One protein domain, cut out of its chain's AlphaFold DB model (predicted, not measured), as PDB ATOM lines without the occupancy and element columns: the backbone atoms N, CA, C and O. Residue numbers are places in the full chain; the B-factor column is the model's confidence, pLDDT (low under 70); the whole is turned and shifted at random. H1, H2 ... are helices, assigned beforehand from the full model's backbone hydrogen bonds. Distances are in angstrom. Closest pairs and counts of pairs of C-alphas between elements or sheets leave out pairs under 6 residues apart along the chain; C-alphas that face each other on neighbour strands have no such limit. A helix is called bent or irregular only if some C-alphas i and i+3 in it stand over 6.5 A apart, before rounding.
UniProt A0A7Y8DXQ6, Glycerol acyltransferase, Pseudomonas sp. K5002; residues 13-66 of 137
ATOM      1  N   ASP A  13     -28.589 -43.858 -27.802       92.94
ATOM      2  CA  ASP A  13     -28.889 -44.751 -28.926       92.94
ATOM      3  C   ASP A  13     -29.411 -46.120 -28.474       92.94
ATOM      4  O   ASP A  13     -30.432 -46.598 -28.961       92.94
ATOM      5  N   SER A  14     -28.793 -46.716 -27.450       92.50
ATOM      6  CA  SER A  14     -29.207 -48.017 -26.909       92.50
ATOM      7  C   SER A  14     -30.639 -48.044 -26.364       92.50
ATOM      8  O   SER A  14     -31.223 -49.116 -26.218       92.50
ATOM      9  N   GLU A  15     -31.205 -46.883 -26.031       91.75
ATOM     10  CA  GLU A  15     -32.554 -46.756 -25.475       91.75
ATOM     11  C   GLU A  15     -33.617 -46.634 -26.582       91.75
ATOM     12  O   GLU A  15     -34.785 -46.957 -26.348       91.75
ATOM     13  N   VAL A  16     -33.226 -46.238 -27.801       93.38
ATOM     14  CA  VAL A  16     -34.144 -45.944 -28.915       93.38
ATOM     15  C   VAL A  16     -35.065 -47.123 -29.253       93.38
ATOM     16  O   VAL A  16     -36.283 -46.913 -29.280       93.38
ATOM     17  N   PRO A  17     -34.582 -48.373 -29.432       92.81
ATOM     18  CA  PRO A  17     -35.465 -49.490 -29.770       92.81
ATOM     19  C   PRO A  17     -36.540 -49.751 -28.706       92.81
ATOM     20  O   PRO A  17     -37.701 -50.010 -29.033       92.81
ATOM     21  N   ALA A  18     -36.173 -49.650 -27.424       92.94
ATOM     22  CA  ALA A  18     -37.095 -49.874 -26.313       92.94
ATOM     23  C   ALA A  18     -38.147 -48.757 -26.217       92.94
ATOM     24  O   ALA A  18     -39.333 -49.033 -26.016       92.94
ATOM     25  N   VAL A  19     -37.732 -47.503 -26.416       92.94
ATOM     26  CA  VAL A  19     -38.632 -46.341 -26.425       92.94
ATOM     27  C   VAL A  19     -39.635 -46.435 -27.574       92.94
ATOM     28  O   VAL A  19     -40.832 -46.267 -27.340       92.94
ATOM     29  N   LEU A  20     -39.185 -46.773 -28.788       92.94
ATOM     30  CA  LEU A  20     -40.063 -46.953 -29.949       92.94
ATOM     31  C   LEU A  20     -41.044 -48.115 -29.751       92.94
ATOM     32  O   LEU A  20     -42.235 -47.976 -30.029       92.94
ATOM     33  N   ALA A  21     -40.582 -49.247 -29.211       91.81
ATOM     34  CA  ALA A  21     -41.451 -50.384 -28.914       91.81
ATOM     35  C   ALA A  21     -42.562 -50.021 -27.914       91.81
ATOM     36  O   ALA A  21     -43.718 -50.420 -28.104       91.81
ATOM     37  N   ARG A  22     -42.227 -49.233 -26.882       93.81
ATOM     38  CA  ARG A  22     -43.193 -48.694 -25.918       93.81
ATOM     39  C   ARG A  22     -44.177 -47.746 -26.599       93.81
ATOM     40  O   ARG A  22     -45.379 -47.944 -26.460       93.81
ATOM     41  N   LEU A  23     -43.684 -46.781 -27.377       92.88
ATOM     42  CA  LEU A  23     -44.503 -45.789 -28.076       92.88
ATOM     43  C   LEU A  23     -45.498 -46.441 -29.048       92.88
ATOM     44  O   LEU A  23     -46.681 -46.123 -29.030       92.88
ATOM     45  N   PHE A  24     -45.068 -47.423 -29.844       92.62
ATOM     46  CA  PHE A  24     -45.948 -48.132 -30.789       92.62
ATOM     47  C   PHE A  24     -46.916 -49.114 -30.128       92.62
ATOM     48  O   PHE A  24     -47.749 -49.717 -30.808       92.62
ATOM     49  N   SER A  25     -46.789 -49.312 -28.820       91.69
ATOM     50  CA  SER A  25     -47.714 -50.107 -28.016       91.69
ATOM     51  C   SER A  25     -48.617 -49.224 -27.148       91.69
ATOM     52  O   SER A  25     -49.543 -49.738 -26.520       91.69
ATOM     53  N   ASP A  26     -48.376 -47.910 -27.127       94.44
ATOM     54  CA  ASP A  26     -49.169 -46.949 -26.378       94.44
ATOM     55  C   ASP A  26     -50.526 -46.728 -27.059       94.44
ATOM     56  O   ASP A  26     -50.625 -46.352 -28.230       94.44
ATOM     57  N   LYS A  27     -51.600 -46.988 -26.310       89.44
ATOM     58  CA  LYS A  27     -52.965 -46.890 -26.830       89.44
ATOM     59  C   LYS A  27     -53.343 -45.448 -27.147       89.44
ATOM     60  O   LYS A  27     -53.961 -45.222 -28.177       89.44
ATOM     61  N   ALA A  28     -52.967 -44.484 -26.310       90.19
ATOM     62  CA  ALA A  28     -53.303 -43.082 -26.541       90.19
ATOM     63  C   ALA A  28     -52.614 -42.564 -27.810       90.19
ATOM     64  O   ALA A  28     -53.252 -41.927 -28.647       90.19
ATOM     65  N   PHE A  29     -51.343 -42.920 -28.009       90.88
ATOM     66  CA  PHE A  29     -50.606 -42.577 -29.222       90.88
ATOM     67  C   PHE A  29     -51.243 -43.174 -30.485       90.88
ATOM     68  O   PHE A  29     -51.489 -42.463 -31.463       90.88
ATOM     69  N   LEU A  30     -51.562 -44.472 -30.466       90.12
ATOM     70  CA  LEU A  30     -52.229 -45.131 -31.592       90.12
ATOM     71  C   LEU A  30     -53.619 -44.540 -31.860       90.12
ATOM     72  O   LEU A  30     -54.029 -44.451 -33.018       90.12
ATOM     73  N   ASP A  31     -54.332 -44.110 -30.822       88.44
ATOM     74  CA  ASP A  31     -55.657 -43.503 -30.939       88.44
ATOM     75  C   ASP A  31     -55.585 -42.144 -31.627       88.44
ATOM     76  O   ASP A  31     -56.356 -41.897 -32.560       88.44
ATOM     77  N   ILE A  32     -54.616 -41.314 -31.233       88.19
ATOM     78  CA  ILE A  32     -54.330 -40.024 -31.869       88.19
ATOM     79  C   ILE A  32     -53.965 -40.236 -33.341       88.19
ATOM     80  O   ILE A  32     -54.574 -39.628 -34.221       88.19
ATOM     81  N   LEU A  33     -53.036 -41.152 -33.637       87.56
ATOM     82  CA  LEU A  33     -52.635 -41.443 -35.017       87.56
ATOM     83  C   LEU A  33     -53.786 -41.978 -35.872       87.56
ATOM     84  O   LEU A  33     -53.897 -41.629 -37.048       87.56
ATOM     85  N   THR A  34     -54.649 -42.816 -35.297       86.88
ATOM     86  CA  THR A  34     -55.814 -43.362 -36.004       86.88
ATOM     87  C   THR A  34     -56.799 -42.253 -36.361       86.88
ATOM     88  O   THR A  34     -57.259 -42.202 -37.500       86.88
ATOM     89  N   HIS A  35     -57.085 -41.339 -35.429       85.81
ATOM     90  CA  HIS A  35     -57.958 -40.190 -35.682       85.81
ATOM     91  C   HIS A  35     -57.355 -39.221 -36.695       85.81
ATOM     92  O   HIS A  35     -58.055 -38.779 -37.603       85.81
ATOM     93  N   PHE A  36     -56.058 -38.943 -36.585       83.88
ATOM     94  CA  PHE A  36     -55.362 -38.056 -37.507       83.88
ATOM     95  C   PHE A  36     -55.328 -38.619 -38.935       83.88
ATOM     96  O   PHE A  36     -55.597 -37.903 -39.897       83.88
ATOM     97  N   ARG A  37     -55.032 -39.917 -39.101       81.88
ATOM     98  CA  ARG A  37     -54.903 -40.539 -40.430       81.88
ATOM     99  C   ARG A  37     -56.240 -40.938 -41.051       81.88
ATOM    100  O   ARG A  37     -56.377 -40.888 -42.272       81.88
ATOM    101  N   PHE A  38     -57.202 -41.367 -40.239       85.12
ATOM    102  CA  PHE A  38     -58.485 -41.904 -40.692       85.12
ATOM    103  C   PHE A  38     -59.662 -41.260 -39.945       85.12
ATOM    104  O   PHE A  38     -60.456 -41.974 -39.325       85.12
ATOM    105  N   PRO A  39     -59.849 -39.929 -40.041       79.56
ATOM    106  CA  PRO A  39     -60.834 -39.204 -39.233       79.56
ATOM    107  C   PRO A  39     -62.268 -39.725 -39.413       79.56
ATOM    108  O   PRO A  39     -63.051 -39.733 -38.471       79.56
ATOM    109  N   ARG A  40     -62.610 -40.237 -40.605       78.31
ATOM    110  CA  ARG A  40     -63.945 -40.785 -40.913       78.31
ATOM    111  C   ARG A  40     -64.165 -42.223 -40.422       78.31
ATOM    112  O   ARG A  40     -65.311 -42.631 -40.275       78.31
ATOM    113  N   PHE A  41     -63.099 -42.993 -40.184       75.50
ATOM    114  CA  PHE A  41     -63.173 -44.421 -39.828       75.50
ATOM    115  C   PHE A  41     -62.719 -44.721 -38.394       75.50
ATOM    116  O   PHE A  41     -62.947 -45.827 -37.903       75.50
ATOM    117  N   ALA A  42     -62.111 -43.747 -37.713       72.38
ATOM    118  CA  ALA A  42     -61.559 -43.908 -36.372       72.38
ATOM    119  C   ALA A  42     -62.604 -44.338 -35.326       72.38
ATOM    120  O   ALA A  42     -62.280 -45.133 -34.447       72.38
ATOM    121  N   GLY A  43     -63.860 -43.895 -35.461       69.44
ATOM    122  CA  GLY A  43     -64.949 -44.278 -34.556       69.44
ATOM    123  C   GLY A  43     -65.411 -45.732 -34.720       69.44
ATOM    124  O   GLY A  43     -65.373 -46.505 -33.770       69.44
ATOM    125  N   ALA A  44     -65.823 -46.130 -35.929       73.75
ATOM    126  CA  ALA A  44     -66.426 -47.450 -36.162       73.75
ATOM    127  C   ALA A  44     -65.398 -48.592 -36.293       73.75
ATOM    128  O   ALA A  44     -65.661 -49.720 -35.879       73.75
ATOM    129  N   PHE A  45     -64.213 -48.307 -36.846       77.88
ATOM    130  CA  PHE A  45     -63.189 -49.313 -37.161       77.88
ATOM    131  C   PHE A  45     -61.869 -49.098 -36.414       77.88
ATOM    132  O   PHE A  45     -60.890 -49.796 -36.681       77.88
ATOM    133  N   GLY A  46     -61.818 -48.176 -35.445       78.06
ATOM    134  CA  GLY A  46     -60.593 -47.862 -34.708       78.06
ATOM    135  C   GLY A  46     -59.939 -49.086 -34.063       78.06
ATOM    136  O   GLY A  46     -58.724 -49.233 -34.119       78.06
ATOM    137  N   TRP A  47     -60.730 -50.015 -33.519       81.50
ATOM    138  CA  TRP A  47     -60.216 -51.237 -32.887       81.50
ATOM    139  C   TRP A  47     -59.435 -52.150 -33.852       81.50
ATOM    140  O   TRP A  47     -58.496 -52.814 -33.419       81.50
ATOM    141  N   LEU A  48     -59.781 -52.148 -35.146       85.75
ATOM    142  CA  LEU A  48     -59.090 -52.915 -36.187       85.75
ATOM    143  C   LEU A  48     -57.917 -52.127 -36.789       85.75
ATOM    144  O   LEU A  48     -56.872 -52.696 -37.099       85.75
ATOM    145  N   LEU A  49     -58.062 -50.806 -36.917       84.88
ATOM    146  CA  LEU A  49     -57.024 -49.937 -37.475       84.88
ATOM    147  C   LEU A  49     -55.807 -49.807 -36.549       84.88
ATOM    148  O   LEU A  49     -54.677 -49.809 -37.033       84.88
ATOM    149  N   LYS A  50     -56.010 -49.756 -35.226       85.44
ATOM    150  CA  LYS A  50     -54.932 -49.644 -34.225       85.44
ATOM    151  C   LYS A  50     -53.845 -50.727 -34.362       85.44
ATOM    152  O   LYS A  50     -52.680 -50.356 -34.513       85.44
ATOM    153  N   PRO A  51     -54.152 -52.044 -34.355       88.31
ATOM    154  CA  PRO A  51     -53.123 -53.075 -34.504       88.31
ATOM    155  C   PRO A  51     -52.445 -53.037 -35.880       88.31
ATOM    156  O   PRO A  51     -51.243 -53.292 -35.970       88.31
ATOM    157  N   MET A  52     -53.170 -52.665 -36.942       89.69
ATOM    158  CA  MET A  52     -52.586 -52.495 -38.277       89.69
ATOM    159  C   MET A  52     -51.581 -51.338 -38.318       89.69
ATOM    160  O   MET A  52     -50.483 -51.497 -38.856       89.69
ATOM    161  N   ILE A  53     -51.925 -50.192 -37.724       89.06
ATOM    162  CA  ILE A  53     -51.040 -49.024 -37.610       89.06
ATOM    163  C   ILE A  53     -49.810 -49.384 -36.778       89.06
ATOM    164  O   ILE A  53     -48.693 -49.152 -37.230       89.06
ATOM    165  N   ALA A  54     -49.995 -50.024 -35.621       90.62
ATOM    166  CA  ALA A  54     -48.888 -50.463 -34.776       90.62
ATOM    167  C   ALA A  54     -47.940 -51.417 -35.519       90.62
ATOM    168  O   ALA A  54     -46.721 -51.271 -35.443       90.62
ATOM    169  N   HIS A  55     -48.477 -52.382 -36.273       91.38
ATOM    170  CA  HIS A  55     -47.662 -53.292 -37.077       91.38
ATOM    171  C   HIS A  55     -46.896 -52.553 -38.181       91.38
ATOM    172  O   HIS A  55     -45.703 -52.792 -38.371       91.38
ATOM    173  N   LYS A  56     -47.556 -51.621 -38.881       91.06
ATOM    174  CA  LYS A  56     -46.911 -50.807 -39.915       91.06
ATOM    175  C   LYS A  56     -45.777 -49.959 -39.335       91.06
ATOM    176  O   LYS A  56     -44.689 -49.992 -39.897       91.06
ATOM    177  N   LEU A  57     -46.008 -49.277 -38.211       90.12
ATOM    178  CA  LEU A  57     -44.997 -48.471 -37.521       90.12
ATOM    179  C   LEU A  57     -43.805 -49.322 -37.085       90.12
ATOM    180  O   LEU A  57     -42.670 -48.970 -37.384       90.12
ATOM    181  N   ARG A  58     -44.043 -50.484 -36.463       91.00
ATOM    182  CA  ARG A  58     -42.955 -51.398 -36.081       91.00
ATOM    183  C   ARG A  58     -42.121 -51.829 -37.279       91.00
ATOM    184  O   ARG A  58     -40.905 -51.856 -37.175       91.00
ATOM    185  N   ARG A  59     -42.754 -52.144 -38.412       91.56
ATOM    186  CA  ARG A  59     -42.037 -52.527 -39.636       91.56
ATOM    187  C   ARG A  59     -41.255 -51.358 -40.226       91.56
ATOM    188  O   ARG A  59     -40.121 -51.531 -40.652       91.56
ATOM    189  N   GLU A  60     -41.865 -50.182 -40.261       89.69
ATOM    190  CA  GLU A  60     -41.263 -48.969 -40.804       89.69
ATOM    191  C   GLU A  60     -40.055 -48.526 -39.971       89.69
ATOM    192  O   GLU A  60     -39.010 -48.210 -40.532       89.69
ATOM    193  N   PHE A  61     -40.141 -48.588 -38.646       91.12
ATOM    194  CA  PHE A  61     -39.073 -48.186 -37.729       91.12
ATOM    195  C   PHE A  61     -38.182 -49.349 -37.260       91.12
ATOM    196  O   PHE A  61     -37.330 -49.149 -36.404       91.12
ATOM    197  N   ALA A  62     -38.315 -50.550 -37.837       88.38
ATOM    198  CA  ALA A  62     -37.537 -51.729 -37.434       88.38
ATOM    199  C   ALA A  62     -36.014 -51.532 -37.555       88.38
ATOM    200  O   ALA A  62     -35.260 -52.125 -36.791       88.38
ATOM    201  N   GLY A  63     -35.567 -50.714 -38.513       89.19
ATOM    202  CA  GLY A  63     -34.150 -50.403 -38.733       89.19
ATOM    203  C   GLY A  63     -33.615 -49.213 -37.931       89.19
ATOM    204  O   GLY A  63     -32.450 -48.872 -38.087       89.19
ATOM    205  N   VAL A  64     -34.444 -48.557 -37.111       91.94
ATOM    206  CA  VAL A  64     -34.051 -47.360 -36.355       91.94
ATOM    207  C   VAL A  64     -33.518 -47.776 -34.989       91.94
ATOM    208  O   VAL A  64     -34.275 -48.180 -34.107       91.94
ATOM    209  N   THR A  65     -32.200 -47.684 -34.820       92.25
ATOM    210  CA  THR A  65     -31.493 -48.106 -33.599       92.25
ATOM    211  C   THR A  65     -30.730 -46.981 -32.913       92.25
ATOM    212  O   THR A  65     -30.232 -47.187 -31.815       92.25
ATOM    213  N   THR A  66     -30.643 -45.803 -33.533       93.75
ATOM    214  CA  THR A  66     -29.924 -44.634 -33.004       93.75
ATOM    215  C   THR A  66     -30.788 -43.382 -33.090       93.75
ATOM    216  O   THR A  66     -31.722 -43.321 -33.900       93.75
TER     217      THR A  66
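What this domain is: This is residues 13 to 66 of the 137 residues of the protein "Glycerol acyltransferase" of Pseudomonas sp. K5002 (UniProt A0A7Y8DXQ6). A kinked long helix, H3, and a shorter helix, H1, run opposite ways along a slim rod, set end past end and near each other where their last turns come together, at Ala 21 and Arg 58; H2 stands across H3, about perpendicular to it, and packs on it, with His 35 and Ala 42 closest. Residues 61 to 66 run back from H3 along H1, and the first and last printed C-alphas come within 4.2 A, closing the printed part into a long, narrow loop. The printed part has 54 residues with three named helices, in the order H1, H2, H3, and no named strand; the class is all helix. It is only just compact, close to loose, with a radius of gyration of the C-alphas of 12.0 A, and the C-alphas span 38 by 17 by 15 A.

Where its parts are: H3, residues 42 to 60, is the longest helix, 21.4 A from first to last C-alpha; C-alpha 60 stands at (-41.263, -48.969, -40.804). It has a kink of 57 degrees near residue 49, and it is irregular, with C-alphas 44 and 47 8.0 A apart. H2, residues 27 to 37, is 15.1 A long and begins with C-alpha 27 at (-52.965, -46.890, -26.830). H1, residues 13 to 23, is 15.7 A long and begins with C-alpha 13 at (-28.889, -44.751, -28.926). It is irregular too, with C-alphas 14 and 17 7.0 A apart.

How they stand to each other: H3 and H2 touch, and their closest C-alphas, those of Ala 42 and His 35, are 5.2 A apart. Their lines are about perpendicular, at 79 degrees. H3 and H1 are close but not clearly touching, with the closest C-alphas, those of Arg 58 and Ala 21, 7.4 A apart. These two run opposite ways at a shallow tilt of 18 degrees, and their centres are 19.1 A apart. H1 and H2 are also close but not clearly touching; their closest C-alphas, those of Leu 23 and Phe 29, are 7.0 A apart, and their lines are about perpendicular, at 77 degrees. In H2 every O i to N i+4 pair is within hydrogen-bond range; in H1 it is 5 of 7 and in H3 11 of 15.

The domain as a whole: The outline is a rod, and the two C-alphas farthest apart, those of Ser 14 and Ala 44, are 38.4 A from each other. The links H1 to H2 and H2 to H3 are both tight, with 3 and 4 residues between the helices. The printed part has no cut. The mean pLDDT of the printed part is 87.8, and one printed residue, Gly 43, is under 70.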